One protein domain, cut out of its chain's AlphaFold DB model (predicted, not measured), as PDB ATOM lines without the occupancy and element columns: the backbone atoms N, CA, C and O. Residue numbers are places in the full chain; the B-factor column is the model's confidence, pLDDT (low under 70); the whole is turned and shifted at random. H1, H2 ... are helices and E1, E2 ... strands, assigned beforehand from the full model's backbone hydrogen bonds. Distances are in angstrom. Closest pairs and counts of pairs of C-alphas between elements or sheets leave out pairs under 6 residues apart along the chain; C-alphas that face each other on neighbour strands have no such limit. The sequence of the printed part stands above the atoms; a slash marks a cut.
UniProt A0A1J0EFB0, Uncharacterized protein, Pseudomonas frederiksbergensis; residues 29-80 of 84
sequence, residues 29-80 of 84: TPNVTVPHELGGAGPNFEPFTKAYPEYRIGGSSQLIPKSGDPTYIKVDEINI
ATOM      1  N   THR A  29     329.075 388.067 476.035       86.12
ATOM      2  CA  THR A  29     329.153 386.687 475.548       86.12
ATOM      3  C   THR A  29     330.600 386.356 475.189       86.12
ATOM      4  O   THR A  29     331.272 387.204 474.596       86.12
ATOM      5  N   PRO A  30     331.112 385.151 475.502       86.56
ATOM      6  CA  PRO A  30     332.420 384.730 475.016       86.56
ATOM      7  C   PRO A  30     332.521 384.886 473.487       86.56
ATOM      8  O   PRO A  30     331.699 384.363 472.728       86.56
ATOM      9  N   ASN A  31     333.538 385.606 473.020       90.38
ATOM     10  CA  ASN A  31     333.875 385.743 471.604       90.38
ATOM     11  C   ASN A  31     334.991 384.779 471.183       90.38
ATOM     12  O   ASN A  31     335.878 385.107 470.405       90.38
ATOM     13  N   VAL A  32     334.928 383.571 471.724       87.56
ATOM     14  CA  VAL A  32     335.890 382.490 471.526       87.56
ATOM     15  C   VAL A  32     335.131 381.169 471.479       87.56
ATOM     16  O   VAL A  32     333.998 381.077 471.955       87.56
ATOM     17  N   THR A  33     335.758 380.149 470.913       84.94
ATOM     18  CA  THR A  33     335.222 378.793 470.813       84.94
ATOM     19  C   THR A  33     336.047 377.857 471.686       84.94
ATOM     20  O   THR A  33     337.277 377.920 471.673       84.94
ATOM     21  N   VAL A  34     335.376 376.966 472.417       82.25
ATOM     22  CA  VAL A  34     336.030 375.810 473.038       82.25
ATOM     23  C   VAL A  34     336.050 374.685 472.002       82.25
ATOM     24  O   VAL A  34     334.973 374.276 471.562       82.25
ATOM     25  N   PRO A  35     337.225 374.208 471.561       79.31
ATOM     26  CA  PRO A  35     337.292 373.134 470.583       79.31
ATOM     27  C   PRO A  35     336.732 371.838 471.163       79.31
ATOM     28  O   PRO A  35     336.812 371.574 472.366       79.31
ATOM     29  N   HIS A  36     336.166 371.023 470.282       81.56
ATOM     30  CA  HIS A  36     335.859 369.633 470.582       81.56
ATOM     31  C   HIS A  36     337.059 368.755 470.232       81.56
ATOM     32  O   HIS A  36     337.849 369.100 469.352       81.56
ATOM     33  N   GLU A  37     337.173 367.611 470.904       79.25
ATOM     34  CA  GLU A  37     338.236 366.644 470.638       79.25
ATOM     35  C   GLU A  37     338.225 366.168 469.171       79.25
ATOM     36  O   GLU A  37     337.226 366.302 468.458       79.25
ATOM     37  N   LEU A  38     339.345 365.592 468.716       74.94
ATOM     38  CA  LEU A  38     339.517 365.084 467.345       74.94
ATOM     39  C   LEU A  38     339.375 366.179 466.271       74.94
ATOM     40  O   LEU A  38     338.762 365.955 465.227       74.94
ATOM     41  N   GLY A  39     339.903 367.378 466.532       71.25
ATOM     42  CA  GLY A  39     339.830 368.494 465.583       71.25
ATOM     43  C   GLY A  39     338.402 368.986 465.327       71.25
ATOM     44  O   GLY A  39     338.097 369.438 464.226       71.25
ATOM     45  N   GLY A  40     337.516 368.875 466.322       76.06
ATOM     46  CA  GLY A  40     336.122 369.309 466.222       76.06
ATOM     47  C   GLY A  40     335.104 368.203 465.920       76.06
ATOM     48  O   GLY A  40     333.909 368.483 465.918       76.06
ATOM     49  N   ALA A  41     335.541 366.964 465.663       79.31
ATOM     50  CA  ALA A  41     334.653 365.861 465.277       79.31
ATOM     51  C   ALA A  41     334.092 365.053 466.465       79.31
ATOM     52  O   ALA A  41     333.142 364.287 466.298       79.31
ATOM     53  N   GLY A  42     334.688 365.181 467.653       79.38
ATOM     54  CA  GLY A  42     334.284 364.445 468.846       79.38
ATOM     55  C   GLY A  42     333.100 365.070 469.600       79.38
ATOM     56  O   GLY A  42     332.820 366.265 469.474       79.38
ATOM     57  N   PRO A  43     332.396 364.283 470.432       81.62
ATOM     58  CA  PRO A  43     331.259 364.774 471.209       81.62
ATOM     59  C   PRO A  43     331.677 365.574 472.453       81.62
ATOM     60  O   PRO A  43     330.854 366.297 473.009       81.62
ATOM     61  N   ASN A  44     332.932 365.446 472.900       81.81
ATOM     62  CA  ASN A  44     333.435 366.085 474.115       81.81
ATOM     63  C   ASN A  44     334.313 367.302 473.795       81.81
ATOM     64  O   ASN A  44     334.986 367.338 472.765       81.81
ATOM     65  N   PHE A  45     334.378 368.262 474.723       77.19
ATOM     66  CA  PHE A  45     335.364 369.342 474.661       77.19
ATOM     67  C   PHE A  45     336.786 368.793 474.733       77.19
ATOM     68  O   PHE A  45     337.060 367.872 475.504       77.19
ATOM     69  N   GLU A  46     337.691 369.384 473.958       71.12
ATOM     70  CA  GLU A  46     339.096 369.008 473.945       71.12
ATOM     71  C   GLU A  46     339.774 369.478 475.238       71.12
ATOM     72  O   GLU A  46     339.898 370.686 475.487       71.12
ATOM     73  N   PRO A  47     340.222 368.553 476.103       63.47
ATOM     74  CA  PRO A  47     341.035 368.920 477.243       63.47
ATOM     75  C   PRO A  47     342.406 369.348 476.726       63.47
ATOM     76  O   PRO A  47     343.008 368.637 475.920       63.47
ATOM     77  N   PHE A  48     342.945 370.442 477.268       62.09
ATOM     78  CA  PHE A  48     344.288 370.944 476.942       62.09
ATOM     79  C   PHE A  48     345.376 369.851 477.006       62.09
ATOM     80  O   PHE A  48     346.360 369.890 476.279       62.09
ATOM     81  N   THR A  49     345.168 368.833 477.845       55.91
ATOM     82  CA  THR A  49     346.081 367.704 478.040       55.91
ATOM     83  C   THR A  49     346.092 366.647 476.953       55.91
ATOM     84  O   THR A  49     347.104 365.967 476.815       55.91
ATOM     85  N   LYS A  50     344.981 366.428 476.235       56.59
ATOM     86  CA  LYS A  50     344.918 365.354 475.229       56.59
ATOM     87  C   LYS A  50     345.615 365.767 473.938       56.59
ATOM     88  O   LYS A  50     346.288 364.938 473.338       56.59
ATOM     89  N   ALA A  51     345.445 367.023 473.535       56.94
ATOM     90  CA  ALA A  51     346.074 367.563 472.336       56.94
ATOM     91  C   ALA A  51     347.585 367.774 472.523       56.94
ATOM     92  O   ALA A  51     348.343 367.565 471.581       56.94
ATOM     93  N   TYR A  52     348.015 368.144 473.737       60.19
ATOM     94  CA  TYR A  52     349.411 368.489 474.023       60.19
ATOM     95  C   TYR A  52     349.907 367.904 475.362       60.19
ATOM     96  O   TYR A  52     350.078 368.631 476.354       60.19
ATOM     97  N   PRO A  53     350.112 366.576 475.436       59.56
ATOM     98  CA  PRO A  53     350.482 365.882 476.673       59.56
ATOM     99  C   PRO A  53     351.815 366.354 477.289       59.56
ATOM    100  O   PRO A  53     352.012 366.258 478.504       59.56
ATOM    101  N   GLU A  54     352.720 366.915 476.489       56.94
ATOM    102  CA  GLU A  54     354.017 367.460 476.900       56.94
ATOM    103  C   GLU A  54     353.914 368.703 477.806       56.94
ATOM    104  O   GLU A  54     354.845 369.002 478.564       56.94
ATOM    105  N   TYR A  55     352.768 369.397 477.816       57.50
ATOM    106  CA  TYR A  55     352.548 370.599 478.630       57.50
ATOM    107  C   TYR A  55     351.857 370.336 479.986       57.50
ATOM    108  O   TYR A  55     351.382 371.279 480.623       57.50
ATOM    109  N   ARG A  56     351.934 369.096 480.507       50.88
ATOM    110  CA  ARG A  56     351.455 368.620 481.836       50.88
ATOM    111  C   ARG A  56     349.942 368.369 481.936       50.88
ATOM    112  O   ARG A  56     349.206 368.544 480.981       50.88
ATOM    113  N   ILE A  57     349.502 367.974 483.144       50.56
ATOM    114  CA  ILE A  57     348.154 367.513 483.557       50.56
ATOM    115  C   ILE A  57     346.998 368.485 483.245       50.56
ATOM    116  O   ILE A  57     345.846 368.108 483.446       50.56
ATOM    117  N   GLY A  58     347.275 369.686 482.715       52.06
ATOM    118  CA  GLY A  58     346.267 370.666 482.304       52.06
ATOM    119  C   GLY A  58     345.180 370.899 483.357       52.06
ATOM    120  O   GLY A  58     345.366 370.619 484.537       52.06
ATOM    121  N   GLY A  59     344.051 371.469 482.943       48.53
ATOM    122  CA  GLY A  59     342.947 371.807 483.857       48.53
ATOM    123  C   GLY A  59     342.101 373.000 483.413       48.53
ATOM    124  O   GLY A  59     341.153 373.373 484.096       48.53
ATOM    125  N   SER A  60     342.425 373.602 482.269       60.78
ATOM    126  CA  SER A  60     341.666 374.695 481.662       60.78
ATOM    127  C   SER A  60     341.354 374.355 480.209       60.78
ATOM    128  O   SER A  60     342.157 373.707 479.542       60.78
ATOM    129  N   SER A  61     340.179 374.757 479.728       65.69
ATOM    130  CA  SER A  61     339.790 374.595 478.326       65.69
ATOM    131  C   SER A  61     340.660 375.459 477.414       65.69
ATOM    132  O   SER A  61     341.003 376.588 477.766       65.69
ATOM    133  N   GLN A  62     340.979 374.949 476.224       72.62
ATOM    134  CA  GLN A  62     341.527 375.778 475.156       72.62
ATOM    135  C   GLN A  62     340.449 376.751 474.661       72.62
ATOM    136  O   GLN A  62     339.276 376.390 474.560       72.62
ATOM    137  N   LEU A  63     340.851 377.981 474.347       80.00
ATOM    138  CA  LEU A  63     339.996 378.992 473.732       80.00
ATOM    139  C   LEU A  63     340.593 379.356 472.379       80.00
ATOM    140  O   LEU A  63     341.772 379.698 472.293       80.00
ATOM    141  N   ILE A  64     339.786 379.267 471.328       81.88
ATOM    142  CA  ILE A  64     340.190 379.598 469.961       81.88
ATOM    143  C   ILE A  64     339.402 380.835 469.514       81.88
ATOM    144  O   ILE A  64     338.189 380.881 469.740       81.88
ATOM    145  N   PRO A  65     340.041 381.834 468.881       84.56
ATOM    146  CA  PRO A  65     339.324 382.905 468.197       84.56
ATOM    147  C   PRO A  65     338.283 382.346 467.221       84.56
ATOM    148  O   PRO A  65     338.497 381.304 466.597       84.56
ATOM    149  N   LYS A  66     337.150 383.030 467.058       84.25
ATOM    150  CA  LYS A  66     336.171 382.620 466.044       84.25
ATOM    151  C   LYS A  66     336.779 382.766 464.647       84.25
ATOM    152  O   LYS A  66     337.515 383.710 464.369       84.25
ATOM    153  N   SER A  67     336.462 381.825 463.761       79.12
ATOM    154  CA  SER A  67     336.954 381.859 462.380       79.12
ATOM    155  C   SER A  67     336.570 383.178 461.701       79.12
ATOM    156  O   SER A  67     335.413 383.591 461.763       79.12
ATOM    157  N   GLY A  68     337.547 383.841 461.080       81.38
ATOM    158  CA  GLY A  68     337.366 385.142 460.428       81.38
ATOM    159  C   GLY A  68     337.357 386.359 461.363       81.38
ATOM    160  O   GLY A  68     337.289 387.476 460.860       81.38
ATOM    161  N   ASP A  69     337.464 386.172 462.683       80.38
ATOM    162  CA  ASP A  69     337.509 387.253 463.676       80.38
ATOM    163  C   ASP A  69     338.797 387.155 464.520       80.38
ATOM    164  O   ASP A  69     338.830 386.468 465.550       80.38
ATOM    165  N   PRO A  70     339.910 387.769 464.070       81.06
ATOM    166  CA  PRO A  70     341.168 387.720 464.803       81.06
ATOM    167  C   PRO A  70     341.025 388.402 466.169       81.06
ATOM    168  O   PRO A  70     340.659 389.571 466.275       81.06
ATOM    169  N   THR A  71     341.361 387.675 467.235       84.94
ATOM    170  CA  THR A  71     341.366 388.222 468.597       84.94
ATOM    171  C   THR A  71     342.727 388.840 468.907       84.94
ATOM    172  O   THR A  71     343.721 388.130 469.045       84.94
ATOM    173  N   TYR A  72     342.769 390.164 469.048       88.25
ATOM    174  CA  TYR A  72     343.951 390.885 469.518       88.25
ATOM    175  C   TYR A  72     343.891 391.042 471.037       88.25
ATOM    176  O   TYR A  72     342.960 391.648 471.561       88.25
ATOM    177  N   ILE A  73     344.894 390.517 471.741       89.75
ATOM    178  CA  ILE A  73     344.982 390.594 473.203       89.75
ATOM    179  C   ILE A  73     346.003 391.665 473.576       89.75
ATOM    180  O   ILE A  73     347.171 391.578 473.197       89.75
ATOM    181  N   LYS A  74     345.577 392.667 474.350       94.06
ATOM    182  CA  LYS A  74     346.504 393.562 475.044       94.06
ATOM    183  C   LYS A  74     347.044 392.836 476.262       94.06
ATOM    184  O   LYS A  74     346.272 392.302 477.060       94.06
ATOM    185  N   VAL A  75     348.364 392.807 476.367       94.81
ATOM    186  CA  VAL A  75     349.078 392.075 477.407       94.81
ATOM    187  C   VAL A  75     349.661 393.072 478.399       94.81
ATOM    188  O   VAL A  75     350.328 394.022 477.994       94.81
ATOM    189  N   ASP A  76     349.414 392.837 479.684       95.94
ATOM    190  CA  ASP A  76     349.954 393.647 480.778       95.94
ATOM    191  C   ASP A  76     351.398 393.245 481.101       95.94
ATOM    192  O   ASP A  76     352.212 394.076 481.494       95.94
ATOM    193  N   GLU A  77     351.721 391.956 480.941       95.06
ATOM    194  CA  GLU A  77     353.045 391.405 481.233       95.06
ATOM    195  C   GLU A  77     353.387 390.235 480.305       95.06
ATOM    196  O   GLU A  77     352.590 389.307 480.133       95.06
ATOM    197  N   ILE A  78     354.597 390.263 479.742       92.69
ATOM    198  CA  ILE A  78     355.161 389.186 478.927       92.69
ATOM    199  C   ILE A  78     356.404 388.661 479.635       92.69
ATOM    200  O   ILE A  78     357.367 389.397 479.830       92.69
ATOM    201  N   ASN A  79     356.399 387.372 479.960       88.56
ATOM    202  CA  ASN A  79     357.567 386.659 480.452       88.56
ATOM    203  C   ASN A  79     358.040 385.660 479.400       88.56
ATOM    204  O   ASN A  79     357.264 384.817 478.945       88.56
ATOM    205  N   ILE A  80     359.325 385.724 479.062       87.25
ATOM    206  CA  ILE A  80     359.995 384.689 478.276       87.25
ATOM    207  C   ILE A  80     360.529 383.663 479.272       87.25
ATOM    208  O   ILE A  80     361.336 383.985 480.144       87.25
TER     209      ILE A  80
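Overview. This is residues 29 to 80 of the 84 residues of an uncharacterized protein of Pseudomonas frederiksbergensis (UniProt A0A1J0EFB0). This model has little regular structure: a loose, looping chain with one short helix, H1, and an arm, residues 72 to 80, that sticks out and ends in strand E1. Residues 52 to 65 fold back from H1, and residues 64 to 65 run beside 32 to 33. The printed part has 52 residues, with H1 then E1, of mixed class; only 8 lie in named elements. It is loose, radius of gyration of the C-alphas 13.0 A, spanning 34 by 28 by 17 A.

Along the chain. H1, residues 48 to 51, begins at C-alpha (344.288, 370.944, 476.942). E1, residues 77 to 80, is 10.1 A long and ends at (359.995, 384.689, 478.276).

Arrangement. H1 is too short for any O i to N i+4 pair; its one O i to N i+3 pair is not within range. H1 and E1 are apart. E1 pairs with no named strand. Residues 32 to 33 and 64 to 65 pair antiparallel.

Size, cuts and confidence. The C-alphas farthest apart, of Pro 43 and Glu 77, are 35.8 A apart. The printed part has no cut. The link from H1 to E1, 25 residues, is long. Residues 47 to 61 have pLDDT under 70.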